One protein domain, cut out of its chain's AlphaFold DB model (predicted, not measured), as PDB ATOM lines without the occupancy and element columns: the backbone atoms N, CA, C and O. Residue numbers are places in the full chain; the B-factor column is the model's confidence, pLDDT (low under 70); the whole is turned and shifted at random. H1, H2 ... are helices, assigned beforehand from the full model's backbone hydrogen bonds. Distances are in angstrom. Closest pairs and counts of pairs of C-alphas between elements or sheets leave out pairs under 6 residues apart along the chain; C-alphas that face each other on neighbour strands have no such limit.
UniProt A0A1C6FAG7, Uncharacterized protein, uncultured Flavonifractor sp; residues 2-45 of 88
ATOM      1  N   ASP A   2       1.353 -20.740 -67.324       45.88
ATOM      2  CA  ASP A   2      -0.067 -20.502 -67.561       45.88
ATOM      3  C   ASP A   2      -0.438 -19.021 -67.461       45.88
ATOM      4  O   ASP A   2      -0.227 -18.361 -66.449       45.88
ATOM      5  N   THR A   3      -1.025 -18.513 -68.543       51.41
ATOM      6  CA  THR A   3      -1.461 -17.129 -68.799       51.41
ATOM      7  C   THR A   3      -2.608 -16.657 -67.891       51.41
ATOM      8  O   THR A   3      -3.256 -15.649 -68.169       51.41
ATOM      9  N   HIS A   4      -2.891 -17.390 -66.814       62.28
ATOM     10  CA  HIS A   4      -4.099 -17.245 -66.016       62.28
ATOM     11  C   HIS A   4      -4.008 -16.118 -64.988       62.28
ATOM     12  O   HIS A   4      -4.946 -15.344 -64.897       62.28
ATOM     13  N   VAL A   5      -2.863 -15.907 -64.328       62.53
ATOM     14  CA  VAL A   5      -2.722 -14.879 -63.271       62.53
ATOM     15  C   VAL A   5      -3.022 -13.458 -63.760       62.53
ATOM     16  O   VAL A   5      -3.708 -12.709 -63.074       62.53
ATOM     17  N   VAL A   6      -2.561 -13.069 -64.953       59.62
ATOM     18  CA  VAL A   6      -2.822 -11.717 -65.490       59.62
ATOM     19  C   VAL A   6      -4.292 -11.550 -65.880       59.62
ATOM     20  O   VAL A   6      -4.881 -10.499 -65.646       59.62
ATOM     21  N   SER A   7      -4.891 -12.600 -66.445       60.41
ATOM     22  CA  SER A   7      -6.310 -12.629 -66.801       60.41
ATOM     23  C   SER A   7      -7.186 -12.591 -65.546       60.41
ATOM     24  O   SER A   7      -8.121 -11.806 -65.455       60.41
ATOM     25  N   ASP A   8      -6.835 -13.373 -64.530       67.56
ATOM     26  CA  ASP A   8      -7.541 -13.445 -63.259       67.56
ATOM     27  C   ASP A   8      -7.383 -12.148 -62.448       67.56
ATOM     28  O   ASP A   8      -8.342 -11.720 -61.814       67.56
ATOM     29  N   LEU A   9      -6.249 -11.445 -62.545       61.03
ATOM     30  CA  LEU A   9      -6.094 -10.085 -62.013       61.03
ATOM     31  C   LEU A   9      -6.976  -9.074 -62.760       61.03
ATOM     32  O   LEU A   9      -7.665  -8.275 -62.134       61.03
ATOM     33  N   TYR A  10      -6.997  -9.128 -64.095       57.72
ATOM     34  CA  TYR A  10      -7.815  -8.235 -64.924       57.72
ATOM     35  C   TYR A  10      -9.321  -8.429 -64.693       57.72
ATOM     36  O   TYR A  10     -10.073  -7.461 -64.626       57.72
ATOM     37  N   PHE A  11      -9.761  -9.677 -64.536       70.00
ATOM     38  CA  PHE A  11     -11.154 -10.022 -64.253       70.00
ATOM     39  C   PHE A  11     -11.509  -9.955 -62.758       70.00
ATOM     40  O   PHE A  11     -12.607 -10.368 -62.392       70.00
ATOM     41  N   GLY A  12     -10.607  -9.459 -61.899       58.50
ATOM     42  CA  GLY A  12     -10.853  -9.291 -60.463       58.50
ATOM     43  C   GLY A  12     -11.053 -10.601 -59.694       58.50
ATOM     44  O   GLY A  12     -11.664 -10.607 -58.635       58.50
ATOM     45  N   LYS A  13     -10.576 -11.724 -60.236       63.62
ATOM     46  CA  LYS A  13     -10.549 -13.035 -59.567       63.62
ATOM     47  C   LYS A  13      -9.360 -13.183 -58.617       63.62
ATOM     48  O   LYS A  13      -9.387 -14.046 -57.749       63.62
ATOM     49  N   LEU A  14      -8.319 -12.373 -58.813       58.06
ATOM     50  CA  LEU A  14      -7.324 -12.073 -57.789       58.06
ATOM     51  C   LEU A  14      -7.771 -10.795 -57.091       58.06
ATOM     52  O   LEU A  14      -7.558  -9.696 -57.606       58.06
ATOM     53  N   ASP A  15      -8.417 -10.963 -55.946       54.00
ATOM     54  CA  ASP A  15      -8.765  -9.862 -55.069       54.00
ATOM     55  C   ASP A  15      -7.691  -9.741 -53.979       54.00
ATOM     56  O   ASP A  15      -7.404 -10.698 -53.264       54.00
ATOM     57  N   TYR A  16      -7.057  -8.573 -53.869       54.69
ATOM     58  CA  TYR A  16      -6.135  -8.295 -52.761       54.69
ATOM     59  C   TYR A  16      -6.892  -7.963 -51.465       54.69
ATOM     60  O   TYR A  16      -6.272  -7.820 -50.412       54.69
ATOM     61  N   GLN A  17      -8.214  -7.775 -51.548       51.44
ATOM     62  CA  GLN A  17      -9.071  -7.430 -50.419       51.44
ATOM     63  C   GLN A  17      -9.459  -8.641 -49.555       51.44
ATOM     64  O   GLN A  17     -10.158  -8.464 -48.559       51.44
ATOM     65  N   ASP A  18      -8.967  -9.844 -49.868       47.69
ATOM     66  CA  ASP A  18      -9.165 -11.041 -49.049       47.69
ATOM     67  C   ASP A  18      -8.383 -10.941 -47.730       47.69
ATOM     68  O   ASP A  18      -7.178 -11.170 -47.717       47.69
ATOM     69  N   ASP A  19      -9.082 -10.605 -46.636       53.47
ATOM     70  CA  ASP A  19      -8.885 -11.001 -45.219       53.47
ATOM     71  C   ASP A  19      -7.491 -10.874 -44.550       53.47
ATOM     72  O   ASP A  19      -7.350 -11.058 -43.338       53.47
ATOM     73  N   GLU A  20      -6.431 -10.535 -45.277       56.31
ATOM     74  CA  GLU A  20      -5.064 -10.471 -44.767       56.31
ATOM     75  C   GLU A  20      -4.796  -9.164 -44.032       56.31
ATOM     76  O   GLU A  20      -3.996  -9.143 -43.098       56.31
ATOM     77  N   ALA A  21      -5.519  -8.090 -44.368       63.00
ATOM     78  CA  ALA A  21      -5.444  -6.835 -43.629       63.00
ATOM     79  C   ALA A  21      -5.812  -7.040 -42.150       63.00
ATOM     80  O   ALA A  21      -5.120  -6.531 -41.272       63.00
ATOM     81  N   ALA A  22      -6.809  -7.886 -41.857       65.38
ATOM     82  CA  ALA A  22      -7.180  -8.258 -40.491       65.38
ATOM     83  C   ALA A  22      -6.069  -9.011 -39.735       65.38
ATOM     84  O   ALA A  22      -6.057  -9.017 -38.503       65.38
ATOM     85  N   ARG A  23      -5.114  -9.618 -40.453       74.38
ATOM     86  CA  ARG A  23      -3.938 -10.287 -39.877       74.38
ATOM     87  C   ARG A  23      -2.803  -9.313 -39.562       74.38
ATOM     88  O   ARG A  23      -1.878  -9.690 -38.843       74.38
ATOM     89  N   VAL A  24      -2.853  -8.076 -40.067       81.75
ATOM     90  CA  VAL A  24      -1.853  -7.047 -39.763       81.75
ATOM     91  C   VAL A  24      -2.028  -6.593 -38.309       81.75
ATOM     92  O   VAL A  24      -3.112  -6.127 -37.936       81.75
ATOM     93  N   PRO A  25      -0.982  -6.683 -37.467       84.56
ATOM     94  CA  PRO A  25      -1.054  -6.208 -36.091       84.56
ATOM     95  C   PRO A  25      -1.497  -4.741 -36.035       84.56
ATOM     96  O   PRO A  25      -0.878  -3.873 -36.646       84.56
ATOM     97  N   GLY A  26      -2.575  -4.466 -35.298       86.06
ATOM     98  CA  GLY A  26      -3.129  -3.117 -35.137       86.06
ATOM     99  C   GLY A  26      -4.223  -2.729 -36.138       86.06
ATOM    100  O   GLY A  26      -4.891  -1.727 -35.899       86.06
ATOM    101  N   TYR A  27      -4.482  -3.524 -37.183       85.06
ATOM    102  CA  TYR A  27      -5.562  -3.230 -38.132       85.06
ATOM    103  C   TYR A  27      -6.944  -3.267 -37.473       85.06
ATOM    104  O   TYR A  27      -7.688  -2.297 -37.580       85.06
ATOM    105  N   LEU A  28      -7.277  -4.349 -36.756       88.00
ATOM    106  CA  LEU A  28      -8.592  -4.487 -36.114       88.00
ATOM    107  C   LEU A  28      -8.864  -3.370 -35.086       88.00
ATOM    108  O   LEU A  28      -9.892  -2.717 -35.216       88.00
ATOM    109  N   PRO A  29      -7.943  -3.038 -34.155       91.94
ATOM    110  CA  PRO A  29      -8.136  -1.889 -33.268       91.94
ATOM    111  C   PRO A  29      -8.310  -0.550 -33.998       91.94
ATOM    112  O   PRO A  29      -9.101   0.284 -33.569       91.94
ATOM    113  N   ALA A  30      -7.578  -0.324 -35.095       91.62
ATOM    114  CA  ALA A  30      -7.722   0.900 -35.882       91.62
ATOM    115  C   ALA A  30      -9.072   0.956 -36.615       91.62
ATOM    116  O   ALA A  30      -9.682   2.021 -36.696       91.62
ATOM    117  N   LEU A  31      -9.549  -0.184 -37.122       89.81
ATOM    118  CA  LEU A  31     -10.864  -0.312 -37.741       89.81
ATOM    119  C   LEU A  31     -11.991  -0.084 -36.724       89.81
ATOM    120  O   LEU A  31     -12.968   0.598 -37.041       89.81
ATOM    121  N   ASP A  32     -11.841  -0.610 -35.508       93.25
ATOM    122  CA  ASP A  32     -12.788  -0.398 -34.413       93.25
ATOM    123  C   ASP A  32     -12.857   1.085 -34.033       93.25
ATOM    124  O   ASP A  32     -13.946   1.654 -33.964       93.25
ATOM    125  N   GLU A  33     -11.708   1.743 -33.852       96.12
ATOM    126  CA  GLU A  33     -11.655   3.176 -33.538       96.12
ATOM    127  C   GLU A  33     -12.274   4.023 -34.654       96.12
ATOM    128  O   GLU A  33     -13.073   4.922 -34.386       96.12
ATOM    129  N   PHE A  34     -11.968   3.704 -35.915       92.75
ATOM    130  CA  PHE A  34     -12.593   4.358 -37.062       92.75
ATOM    131  C   PHE A  34     -14.118   4.205 -37.037       92.75
ATOM    132  O   PHE A  34     -14.834   5.195 -37.188       92.75
ATOM    133  N   SER A  35     -14.618   2.988 -36.814       93.06
ATOM    134  CA  SER A  35     -16.056   2.696 -36.789       93.06
ATOM    135  C   SER A  35     -16.758   3.417 -35.635       93.06
ATOM    136  O   SER A  35     -17.808   4.029 -35.828       93.06
ATOM    137  N   ASN A  36     -16.143   3.442 -34.452       96.75
ATOM    138  CA  ASN A  36     -16.669   4.159 -33.292       96.75
ATOM    139  C   ASN A  36     -16.725   5.672 -33.533       96.75
ATOM    140  O   ASN A  36     -17.742   6.311 -33.254       96.75
ATOM    141  N   ALA A  37     -15.651   6.256 -34.075       95.62
ATOM    142  CA  ALA A  37     -15.604   7.675 -34.409       95.62
ATOM    143  C   ALA A  37     -16.633   8.034 -35.491       95.62
ATOM    144  O   ALA A  37     -17.289   9.076 -35.409       95.62
ATOM    145  N   TRP A  38     -16.808   7.152 -36.477       91.06
ATOM    146  CA  TRP A  38     -17.807   7.287 -37.530       91.06
ATOM    147  C   TRP A  38     -19.229   7.348 -36.969       91.06
ATOM    148  O   TRP A  38     -19.983   8.279 -37.272       91.06
ATOM    149  N   ASP A  39     -19.583   6.392 -36.113       92.88
ATOM    150  CA  ASP A  39     -20.909   6.315 -35.509       92.88
ATOM    151  C   ASP A  39     -21.172   7.493 -34.569       92.88
ATOM    152  O   ASP A  39     -22.254   8.090 -34.612       92.88
ATOM    153  N   ALA A  40     -20.172   7.895 -33.779       95.50
ATOM    154  CA  ALA A  40     -20.260   9.064 -32.911       95.50
ATOM    155  C   ALA A  40     -20.494  10.354 -33.714       95.50
ATOM    156  O   ALA A  40     -21.411  11.118 -33.401       95.50
ATOM    157  N   LEU A  41     -19.725  10.572 -34.786       92.94
ATOM    158  CA  LEU A  41     -19.888  11.727 -35.669       92.94
ATOM    159  C   LEU A  41     -21.282  11.725 -36.299       92.94
ATOM    160  O   LEU A  41     -22.013  12.709 -36.219       92.94
ATOM    161  N   ARG A  42     -21.707  10.590 -36.858       88.31
ATOM    162  CA  ARG A  42     -23.042  10.445 -37.440       88.31
ATOM    163  C   ARG A  42     -24.151  10.658 -36.403       88.31
ATOM    164  O   ARG A  42     -25.233  11.106 -36.778       88.31
ATOM    165  N   GLY A  43     -23.940  10.338 -35.130       91.75
ATOM    166  CA  GLY A  43     -24.892  10.611 -34.051       91.75
ATOM    167  C   GLY A  43     -24.980  12.090 -33.665       91.75
ATOM    168  O   GLY A  43     -26.066  12.558 -33.337       91.75
ATOM    169  N   ALA A  44     -23.865  12.820 -33.739       95.56
ATOM    170  CA  ALA A  44     -23.760  14.212 -33.299       95.56
ATOM    171  C   ALA A  44     -24.265  15.240 -34.326       95.56
ATOM    172  O   ALA A  44     -24.719  16.310 -33.930       95.56
ATOM    173  N   LEU A  45     -24.183  14.923 -35.623       96.69
ATOM    174  CA  LEU A  45     -24.554  15.851 -36.695       96.69
ATOM    175  C   LEU A  45     -26.070  16.037 -36.837       96.69
ATOM    176  O   LEU A  45     -26.849  15.069 -36.796       96.69
TER     177      LEU A  45
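AT A GLANCE: This is residues 2 to 45 of the 88 residues of an uncharacterized protein of uncultured Flavonifractor sp (UniProt A0A1C6FAG7). A long helix, H2, makes one arm of a wide, open V, and a drawn-out link with the short helix H1 at its far end makes the other; the two helices have no contact. Residues 15 to 21 of the link and residues 32 to 45, of which 32 to 44 belong to H2, stand free. The printed part has 44 residues with two named helices, H1 then H2, and no named strand: all helix. It is extended, with a radius of gyration of the C-alphas of 17.0 A and spans of 53 by 26 by 8 A.

IN THESE COORDINATES: H2, residues 27 to 44, runs 25.7 A from C-alpha 27 at (-5.562, -3.230, -38.132) to C-alpha 44 at (-23.760, 14.212, -33.299). H1, residues 4 to 10, begins at C-alpha 4 at (-4.099, -17.245, -66.016).

HOW THE PARTS SIT: H2 and H1 are apart, with no C-alphas within 8 A. In both helices every O i to N i+4 pair is within hydrogen-bond range.

THE WHOLE: The C-alphas of Asp 2 and Ala 44, the two farthest apart, are 54.2 A apart. Residues 11 to 26 form a long link. The printed part has no cut. Model confidence is under 70 at residues 2 to 10 and 12 to 22.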